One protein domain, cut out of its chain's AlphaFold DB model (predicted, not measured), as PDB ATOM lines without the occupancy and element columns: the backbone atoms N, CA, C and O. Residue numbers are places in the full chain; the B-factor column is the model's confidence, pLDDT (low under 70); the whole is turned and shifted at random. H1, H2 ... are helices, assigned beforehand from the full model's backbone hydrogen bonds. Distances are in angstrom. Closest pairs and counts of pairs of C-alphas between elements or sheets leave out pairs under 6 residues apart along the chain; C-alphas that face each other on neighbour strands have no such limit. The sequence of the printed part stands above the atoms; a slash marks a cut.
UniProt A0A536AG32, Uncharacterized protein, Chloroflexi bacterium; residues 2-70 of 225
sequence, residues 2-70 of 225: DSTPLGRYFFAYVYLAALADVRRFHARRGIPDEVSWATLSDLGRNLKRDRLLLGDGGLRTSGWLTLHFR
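Overview. This is residues 2 to 70 of the 225 residues of an uncharacterized protein of Chloroflexi bacterium (UniProt A0A536AG32). Long helix H1 runs the length of a rod; H2 and H3, nearly in line, fold back beside it, and short H4 packs on H1 over the groove between. The printed part has 69 residues and four named helices, H1 to H4 in chain order: all helix. It is only just compact, close to loose, with a radius of gyration of the C-alphas of 13.0 A and spans of 43 by 19 by 14 A.

Arrangement. H1, residues 5 to 28, only just touches H2, residues 33 to 40, with residues 23 to 27 alone, 3 pairs of C-alphas within 8 A, closest His 26 and Ser 36, 6.8 A; they form a hairpin. H3, residues 42 to 54, meets H2 only through their link. H4, residues 63 to 69, touches H1 residues 15 to 22 alone, closest C-alphas Phe 69 and Val 22, 5.5 A. Every O i to N i+4 pair is within hydrogen-bond range in H2 and H3, 16 of 20 in H1, 1 of 3 in H4, whose O i to N i+3 count is 4 of 4.

Along the chain. H1 begins at C-alpha 5 (-57.804, -29.531, 38.227), spans 35.3 A and kinks 41 degrees near residue 20. H3 spans 18.1 A; H4 ends at C-alpha 69 (-45.774, -20.503, 21.556).

Size, cuts and confidence. The printed part has no cut; residues 2 to 3 are under pLDDT 70.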
ATOM      1  N   ASP A   2     -56.975 -23.516  47.270       63.09
ATOM      2  CA  ASP A   2     -57.250 -24.773  46.581       63.09
ATOM      3  C   ASP A   2     -57.780 -24.467  45.178       63.09
ATOM      4  O   ASP A   2     -58.675 -23.643  44.995       63.09
ATOM      5  N   SER A   3     -57.157 -25.077  44.172       69.62
ATOM      6  CA  SER A   3     -57.495 -24.892  42.765       69.62
ATOM      7  C   SER A   3     -58.029 -26.207  42.224       69.62
ATOM      8  O   SER A   3     -57.437 -27.266  42.438       69.62
ATOM      9  N   THR A   4     -59.148 -26.152  41.506       85.38
ATOM     10  CA  THR A   4     -59.655 -27.326  40.793       85.38
ATOM     11  C   THR A   4     -58.616 -27.802  39.766       85.38
ATOM     12  O   THR A   4     -57.773 -27.015  39.321       85.38
ATOM     13  N   PRO A   5     -58.668 -29.070  39.312       83.56
ATOM     14  CA  PRO A   5     -57.804 -29.531  38.227       83.56
ATOM     15  C   PRO A   5     -57.844 -28.609  36.998       83.56
ATOM     16  O   PRO A   5     -56.800 -28.339  36.410       83.56
ATOM     17  N   LEU A   6     -59.015 -28.057  36.656       87.38
ATOM     18  CA  LEU A   6     -59.153 -27.104  35.553       87.38
ATOM     19  C   LEU A   6     -58.305 -25.843  35.767       87.38
ATOM     20  O   LEU A   6     -57.599 -25.431  34.851       87.38
ATOM     21  N   GLY A   7     -58.318 -25.271  36.974       89.00
ATOM     22  CA  GLY A   7     -57.489 -24.110  37.301       89.00
ATOM     23  C   GLY A   7     -55.991 -24.408  37.182       89.00
ATOM     24  O   GLY A   7     -55.253 -23.629  36.580       89.00
ATOM     25  N   ARG A   8     -55.545 -25.580  37.656       91.94
ATOM     26  CA  ARG A   8     -54.132 -26.002  37.561       91.94
ATOM     27  C   ARG A   8     -53.659 -26.226  36.121       91.94
ATOM     28  O   ARG A   8     -52.486 -25.990  35.833       91.94
ATOM     29  N   TYR A   9     -54.542 -26.671  35.226       94.62
ATOM     30  CA  TYR A   9     -54.220 -26.968  33.823       94.62
ATOM     31  C   TYR A   9     -54.643 -25.881  32.829       94.62
ATOM     32  O   TYR A   9     -54.419 -26.058  31.634       94.62
ATOM     33  N   PHE A  10     -55.205 -24.753  33.278       94.12
ATOM     34  CA  PHE A  10     -55.723 -23.699  32.395       94.12
ATOM     35  C   PHE A  10     -54.739 -23.320  31.276       94.12
ATOM     36  O   PHE A  10     -55.075 -23.373  30.094       94.12
ATOM     37  N   PHE A  11     -53.483 -23.037  31.632       95.19
ATOM     38  CA  PHE A  11     -52.459 -22.678  30.651       95.19
ATOM     39  C   PHE A  11     -52.079 -23.820  29.706       95.19
ATOM     40  O   PHE A  11     -51.685 -23.554  28.575       95.19
ATOM     41  N   ALA A  12     -52.213 -25.081  30.122       96.06
ATOM     42  CA  ALA A  12     -51.983 -26.207  29.224       96.06
ATOM     43  C   ALA A  12     -53.019 -26.201  28.091       96.06
ATOM     44  O   ALA A  12     -52.642 -26.326  26.931       96.06
ATOM     45  N   TYR A  13     -54.297 -25.956  28.403       95.62
ATOM     46  CA  TYR A  13     -55.340 -25.817  27.382       95.62
ATOM     47  C   TYR A  13     -55.094 -24.622  26.457       95.62
ATOM     48  O   TYR A  13     -55.229 -24.767  25.245       95.62
ATOM     49  N   VAL A  14     -54.668 -23.475  26.999       96.25
ATOM     50  CA  VAL A  14     -54.300 -22.296  26.191       96.25
ATOM     51  C   VAL A  14     -53.190 -22.636  25.194       96.25
ATOM     52  O   VAL A  14     -53.306 -22.330  24.009       96.25
ATOM     53  N   TYR A  15     -52.129 -23.306  25.644       97.56
ATOM     54  CA  TYR A  15     -51.025 -23.690  24.765       97.56
ATOM     55  C   TYR A  15     -51.423 -24.747  23.733       97.56
ATOM     56  O   TYR A  15     -51.031 -24.642  22.573       97.56
ATOM     57  N   LEU A  16     -52.250 -25.723  24.110       97.31
ATOM     58  CA  LEU A  16     -52.787 -26.699  23.160       97.31
ATOM     59  C   LEU A  16     -53.663 -26.027  22.091       97.31
ATOM     60  O   LEU A  16     -53.535 -26.359  20.915       97.31
ATOM     61  N   ALA A  17     -54.485 -25.045  22.467       97.69
ATOM     62  CA  ALA A  17     -55.280 -24.268  21.519       97.69
ATOM     63  C   ALA A  17     -54.402 -23.427  20.570       97.69
ATOM     64  O   ALA A  17     -54.691 -23.342  19.379       97.69
ATOM     65  N   ALA A  18     -53.293 -22.868  21.066       97.19
ATOM     66  CA  ALA A  18     -52.342 -22.081  20.272       97.19
ATOM     67  C   ALA A  18     -51.389 -22.927  19.400       97.19
ATOM     68  O   ALA A  18     -50.607 -22.376  18.618       97.19
ATOM     69  N   LEU A  19     -51.418 -24.261  19.523       98.25
ATOM     70  CA  LEU A  19     -50.464 -25.156  18.864       98.25
ATOM     71  C   LEU A  19     -50.482 -25.006  17.337       98.25
ATOM     72  O   LEU A  19     -49.427 -24.908  16.711       98.25
ATOM     73  N   ALA A  20     -51.668 -24.958  16.730       98.19
ATOM     74  CA  ALA A  20     -51.790 -24.825  15.279       98.19
ATOM     75  C   ALA A  20     -51.187 -23.504  14.769       98.19
ATOM     76  O   ALA A  20     -50.539 -23.476  13.719       98.19
ATOM     77  N   ASP A  21     -51.340 -22.418  15.528       98.44
ATOM     78  CA  ASP A  21     -50.862 -21.096  15.129       98.44
ATOM     79  C   ASP A  21     -49.342 -20.985  15.196       98.44
ATOM     80  O   ASP A  21     -48.722 -20.514  14.235       98.44
ATOM     81  N   VAL A  22     -48.720 -21.485  16.270       98.56
ATOM     82  CA  VAL A  22     -47.254 -21.509  16.365       98.56
ATOM     83  C   VAL A  22     -46.643 -22.440  15.315       98.56
ATOM     84  O   VAL A  22     -45.649 -22.087  14.682       98.56
ATOM     85  N   ARG A  23     -47.269 -23.590  15.032       98.69
ATOM     86  CA  ARG A  23     -46.815 -24.503  13.969       98.69
ATOM     87  C   ARG A  23     -46.904 -23.848  12.589       98.69
ATOM     88  O   ARG A  23     -45.960 -23.954  11.807       98.69
ATOM     89  N   ARG A  24     -47.971 -23.091  12.312       98.75
ATOM     90  CA  ARG A  24     -48.095 -22.294  11.078       98.75
ATOM     91  C   ARG A  24     -47.038 -21.190  11.006       98.75
ATOM     92  O   ARG A  24     -46.486 -20.943   9.936       98.75
ATOM     93  N   PHE A  25     -46.733 -20.536  12.126       98.75
ATOM     94  CA  PHE A  25     -45.649 -19.556  12.201       98.75
ATOM     95  C   PHE A  25     -44.286 -20.193  11.888       98.75
ATOM     96  O   PHE A  25     -43.561 -19.672  11.039       98.75
ATOM     97  N   HIS A  26     -43.974 -21.340  12.496       98.75
ATOM     98  CA  HIS A  26     -42.755 -22.102  12.221       98.75
ATOM     99  C   HIS A  26     -42.651 -22.497  10.742       98.75
ATOM    100  O   HIS A  26     -41.618 -22.251  10.124       98.75
ATOM    101  N   ALA A  27     -43.735 -23.001  10.144       98.69
ATOM    102  CA  ALA A  27     -43.768 -23.345   8.723       98.69
ATOM    103  C   ALA A  27     -43.485 -22.129   7.819       98.69
ATOM    104  O   ALA A  27     -42.654 -22.217   6.920       98.69
ATOM    105  N   ARG A  28     -44.096 -20.965   8.092       98.56
ATOM    106  CA  ARG A  28     -43.833 -19.726   7.330       98.56
ATOM    107  C   ARG A  28     -42.396 -19.221   7.464       98.56
ATOM    108  O   ARG A  28     -41.890 -18.591   6.545       98.56
ATOM    109  N   ARG A  29     -41.746 -19.475   8.602       98.44
ATOM    110  CA  ARG A  29     -40.323 -19.171   8.831       98.44
ATOM    111  C   ARG A  29     -39.384 -20.254   8.284       98.44
ATOM    112  O   ARG A  29     -38.168 -20.112   8.380       98.44
ATOM    113  N   GLY A  30     -39.931 -21.328   7.710       98.62
ATOM    114  CA  GLY A  30     -39.165 -22.456   7.191       98.62
ATOM    115  C   GLY A  30     -38.467 -23.277   8.275       98.62
ATOM    116  O   GLY A  30     -37.489 -23.947   7.966       98.62
ATOM    117  N   ILE A  31     -38.920 -23.209   9.532       98.81
ATOM    118  CA  ILE A  31     -38.324 -23.975  10.635       98.81
ATOM    119  C   ILE A  31     -38.551 -25.474  10.382       98.81
ATOM    120  O   ILE A  31     -39.704 -25.864  10.163       98.81
ATOM    121  N   PRO A  32     -37.507 -26.324  10.454       98.69
ATOM    122  CA  PRO A  32     -37.658 -27.772  10.334       98.69
ATOM    123  C   PRO A  32     -38.680 -28.335  11.327       98.69
ATOM    124  O   PRO A  32     -38.768 -27.889  12.476       98.69
ATOM    125  N   ASP A  33     -39.450 -29.332  10.889       98.56
ATOM    126  CA  ASP A  33     -40.524 -29.920  11.698       98.56
ATOM    127  C   ASP A  33     -39.997 -30.491  13.021       98.56
ATOM    128  O   ASP A  33     -40.536 -30.202  14.090       98.56
ATOM    129  N   GLU A  34     -38.870 -31.200  12.955       98.44
ATOM    130  CA  GLU A  34     -38.174 -31.766  14.111       98.44
ATOM    131  C   GLU A  34     -37.768 -30.702  15.143       98.44
ATOM    132  O   GLU A  34     -38.017 -30.878  16.336       98.44
ATOM    133  N   VAL A  35     -37.239 -29.550  14.704       98.75
ATOM    134  CA  VAL A  35     -36.850 -28.442  15.592       98.75
ATOM    135  C   VAL A  35     -38.085 -27.844  16.248       98.75
ATOM    136  O   VAL A  35     -38.095 -27.569  17.452       98.75
ATOM    137  N   SER A  36     -39.161 -27.666  15.482       98.75
ATOM    138  CA  SER A  36     -40.415 -27.172  16.033       98.75
ATOM    139  C   SER A  36     -40.981 -28.113  17.095       98.75
ATOM    140  O   SER A  36     -41.416 -27.638  18.145       98.75
ATOM    141  N   TRP A  37     -41.036 -29.419  16.839       98.56
ATOM    142  CA  TRP A  37     -41.578 -30.370  17.809       98.56
ATOM    143  C   TRP A  37     -40.670 -30.531  19.023       98.56
ATOM    144  O   TRP A  37     -41.175 -30.549  20.147       98.56
ATOM    145  N   ALA A  38     -39.348 -30.553  18.837       98.25
ATOM    146  CA  ALA A  38     -38.388 -30.562  19.939       98.25
ATOM    147  C   ALA A  38     -38.573 -29.339  20.851       98.25
ATOM    148  O   ALA A  38     -38.614 -29.475  22.075       98.25
ATOM    149  N   THR A  39     -38.773 -28.165  20.246       98.50
ATOM    150  CA  THR A  39     -39.072 -26.910  20.949       98.50
ATOM    151  C   THR A  39     -40.382 -27.016  21.730       98.50
ATOM    152  O   THR A  39     -40.406 -26.806  22.938       98.50
ATOM    153  N   LEU A  40     -41.483 -27.396  21.079       98.19
ATOM    154  CA  LEU A  40     -42.812 -27.425  21.709       98.19
ATOM    155  C   LEU A  40     -42.970 -28.552  22.742       98.19
ATOM    156  O   LEU A  40     -43.810 -28.450  23.640       98.19
ATOM    157  N   SER A  41     -42.116 -29.578  22.685       96.69
ATOM    158  CA  SER A  41     -42.042 -30.641  23.697       96.69
ATOM    159  C   SER A  41     -41.686 -30.119  25.092       96.69
ATOM    160  O   SER A  41     -41.921 -30.813  26.085       96.69
ATOM    161  N   ASP A  42     -41.182 -28.883  25.208       95.94
ATOM    162  CA  ASP A  42     -40.944 -28.254  26.506       95.94
ATOM    163  C   ASP A  42     -42.233 -28.100  27.329       95.94
ATOM    164  O   ASP A  42     -42.172 -28.130  28.558       95.94
ATOM    165  N   LEU A  43     -43.412 -28.055  26.691       96.44
ATOM    166  CA  LEU A  43     -44.699 -28.109  27.393       96.44
ATOM    167  C   LEU A  43     -44.782 -29.339  28.313       96.44
ATOM    168  O   LEU A  43     -45.066 -29.205  29.504       96.44
ATOM    169  N   GLY A  44     -44.461 -30.527  27.793       95.69
ATOM    170  CA  GLY A  44     -44.462 -31.770  28.568       95.69
ATOM    171  C   GLY A  44     -43.434 -31.765  29.704       95.69
ATOM    172  O   GLY A  44     -43.726 -32.215  30.814       95.69
ATOM    173  N   ARG A  45     -42.249 -31.191  29.463       94.50
ATOM    174  CA  ARG A  45     -41.197 -31.066  30.489       94.50
ATOM    175  C   ARG A  45     -41.632 -30.152  31.632       94.50
ATOM    176  O   ARG A  45     -41.434 -30.489  32.796       94.50
ATOM    177  N   ASN A  46     -42.287 -29.037  31.315       94.88
ATOM    178  CA  ASN A  46     -42.790 -28.105  32.322       94.88
ATOM    179  C   ASN A  46     -43.968 -28.699  33.117       94.88
ATOM    180  O   ASN A  46     -44.010 -28.500  34.328       94.88
ATOM    181  N   LEU A  47     -44.851 -29.492  32.489       95.19
ATOM    182  CA  LEU A  47     -45.896 -30.257  33.195       95.19
ATOM    183  C   LEU A  47     -45.297 -31.266  34.191       95.19
ATOM    184  O   LEU A  47     -45.754 -31.375  35.330       95.19
ATOM    185  N   LYS A  48     -44.248 -31.994  33.781       94.31
ATOM    186  CA  LYS A  48     -43.525 -32.921  34.668       94.31
ATOM    187  C   LYS A  48     -42.872 -32.175  35.834       94.31
ATOM    188  O   LYS A  48     -43.018 -32.598  36.978       94.31
ATOM    189  N   ARG A  49     -42.183 -31.064  35.553       92.12
ATOM    190  CA  ARG A  49     -41.508 -30.246  36.571       92.12
ATOM    191  C   ARG A  49     -42.490 -29.683  37.597       92.12
ATOM    192  O   ARG A  49     -42.206 -29.735  38.786       92.12
ATOM    193  N   ASP A  50     -43.634 -29.170  37.149       92.62
ATOM    194  CA  ASP A  50     -44.683 -28.636  38.028       92.62
ATOM    195  C   ASP A  50     -45.167 -29.705  39.022       92.62
ATOM    196  O   ASP A  50     -45.221 -29.450  40.223       92.62
ATOM    197  N   ARG A  51     -45.385 -30.937  38.538       93.00
ATOM    198  CA  ARG A  51     -45.740 -32.082  39.389       93.00
ATOM    199  C   ARG A  51     -44.659 -32.441  40.401       93.00
ATOM    200  O   ARG A  51     -44.984 -32.718  41.549       93.00
ATOM    201  N   LEU A  52     -43.392 -32.444  39.986       92.06
ATOM    202  CA  LEU A  52     -42.274 -32.738  40.890       92.06
ATOM    203  C   LEU A  52     -42.137 -31.680  41.992       92.06
ATOM    204  O   LEU A  52     -41.891 -32.032  43.139       92.06
ATOM    205  N   LEU A  53     -42.332 -30.404  41.650       90.50
ATOM    206  CA  LEU A  53     -42.185 -29.289  42.588       90.50
ATOM    207  C   LEU A  53     -43.324 -29.198  43.607       90.50
ATOM    208  O   LEU A  53     -43.094 -28.783  44.740       90.50
ATOM    209  N   LEU A  54     -44.551 -29.517  43.192       89.56
ATOM    210  CA  LEU A  54     -45.760 -29.160  43.943       89.56
ATOM    211  C   LEU A  54     -46.592 -30.379  44.368       89.56
ATOM    212  O   LEU A  54     -47.575 -30.226  45.087       89.56
ATOM    213  N   GLY A  55     -46.195 -31.589  43.962       89.25
ATOM    214  CA  GLY A  55     -46.803 -32.857  44.380       89.25
ATOM    215  C   GLY A  55     -48.076 -33.248  43.619       89.25
ATOM    216  O   GLY A  55     -48.475 -34.410  43.645       89.25
ATOM    217  N   ASP A  56     -48.687 -32.320  42.887       89.69
ATOM    218  CA  ASP A  56     -49.877 -32.532  42.067       89.69
ATOM    219  C   ASP A  56     -49.684 -32.023  40.628       89.69
ATOM    220  O   ASP A  56     -48.766 -31.274  40.311       89.69
ATOM    221  N   GLY A  57     -50.533 -32.468  39.703       91.81
ATOM    222  CA  GLY A  57     -50.406 -32.092  38.295       91.81
ATOM    223  C   GLY A  57     -50.957 -30.699  37.973       91.81
ATOM    224  O   GLY A  57     -52.073 -30.361  38.379       91.81
ATOM    225  N   GLY A  58     -50.207 -29.937  37.174       92.94
ATOM    226  CA  GLY A  58     -50.594 -28.617  36.683       92.94
ATOM    227  C   GLY A  58     -49.542 -27.986  35.769       92.94
ATOM    228  O   GLY A  58     -48.567 -28.629  35.379       92.94
ATOM    229  N   LEU A  59     -49.759 -26.715  35.423       93.69
ATOM    230  CA  LEU A  59     -48.815 -25.857  34.705       93.69
ATOM    231  C   LEU A  59     -48.826 -24.443  35.305       93.69
ATOM    232  O   LEU A  59     -49.255 -23.479  34.666       93.69
ATOM    233  N   ARG A  60     -48.378 -24.308  36.556       85.25
ATOM    234  CA  ARG A  60     -48.406 -23.026  37.284       85.25
ATOM    235  C   ARG A  60     -47.235 -22.119  36.906       85.25
ATOM    236  O   ARG A  60     -47.359 -20.901  36.965       85.25
ATOM    237  N   THR A  61     -46.123 -22.679  36.424       72.38
ATOM    238  CA  THR A  61     -45.012 -21.904  35.832       72.38
ATOM    239  C   THR A  61     -45.242 -21.614  34.340       72.38
ATOM    240  O   THR A  61     -44.443 -21.997  33.484       72.38
ATOM    241  N   SER A  62     -46.359 -20.974  33.991       79.38
ATOM    242  CA  SER A  62     -46.796 -20.858  32.593       79.38
ATOM    243  C   SER A  62     -46.030 -19.822  31.768       79.38
ATOM    244  O   SER A  62     -45.863 -20.026  30.568       79.38
ATOM    245  N   GLY A  63     -45.528 -18.743  32.378       90.12
ATOM    246  CA  GLY A  63     -44.959 -17.597  31.652       90.12
ATOM    247  C   GLY A  63     -43.783 -17.937  30.726       90.12
ATOM    248  O   GLY A  63     -43.681 -17.383  29.633       90.12
ATOM    249  N   TRP A  64     -42.942 -18.903  31.106       94.00
ATOM    250  CA  TRP A  64     -41.803 -19.368  30.301       94.00
ATOM    251  C   TRP A  64     -42.219 -19.904  28.921       94.00
ATOM    252  O   TRP A  64     -41.589 -19.619  27.901       94.00
ATOM    253  N   LEU A  65     -43.328 -20.645  28.867       96.56
ATOM    254  CA  LEU A  65     -43.796 -21.285  27.638       96.56
ATOM    255  C   LEU A  65     -44.344 -20.289  26.612       96.56
ATOM    256  O   LEU A  65     -44.421 -20.622  25.431       96.56
ATOM    257  N   THR A  66     -44.609 -19.040  27.004       96.19
ATOM    258  CA  THR A  66     -44.978 -17.987  26.047       96.19
ATOM    259  C   THR A  66     -43.902 -17.790  24.979       96.19
ATOM    260  O   THR A  66     -44.236 -17.541  23.824       96.19
ATOM    261  N   LEU A  67     -42.617 -17.979  25.313       97.31
ATOM    262  CA  LEU A  67     -41.507 -17.894  24.359       97.31
ATOM    263  C   LEU A  67     -41.621 -18.932  23.239       97.31
ATOM    264  O   LEU A  67     -41.327 -18.625  22.084       97.31
ATOM    265  N   HIS A  68     -42.061 -20.140  23.592       98.00
ATOM    266  CA  HIS A  68     -42.204 -21.269  22.678       98.00
ATOM    267  C   HIS A  68     -43.376 -21.012  21.739       98.00
ATOM    268  O   HIS A  68     -43.218 -21.020  20.523       98.00
ATOM    269  N   PHE A  69     -44.535 -20.681  22.311       97.50
ATOM    270  CA  PHE A  69     -45.774 -20.503  21.556       97.50
ATOM    271  C   PHE A  69     -45.860 -19.176  20.789       97.50
ATOM    272  O   PHE A  69     -46.709 -19.041  19.914       97.50
ATOM    273  N   ARG A  70     -44.944 -18.226  21.030       96.31
ATOM    274  CA  ARG A  70     -44.765 -17.025  20.191       96.31
ATOM    275  C   ARG A  70     -43.602 -17.130  19.189       96.31
ATOM    276  O   ARG A  70     -43.294 -16.151  18.512       96.31
TER     277      ARG A  70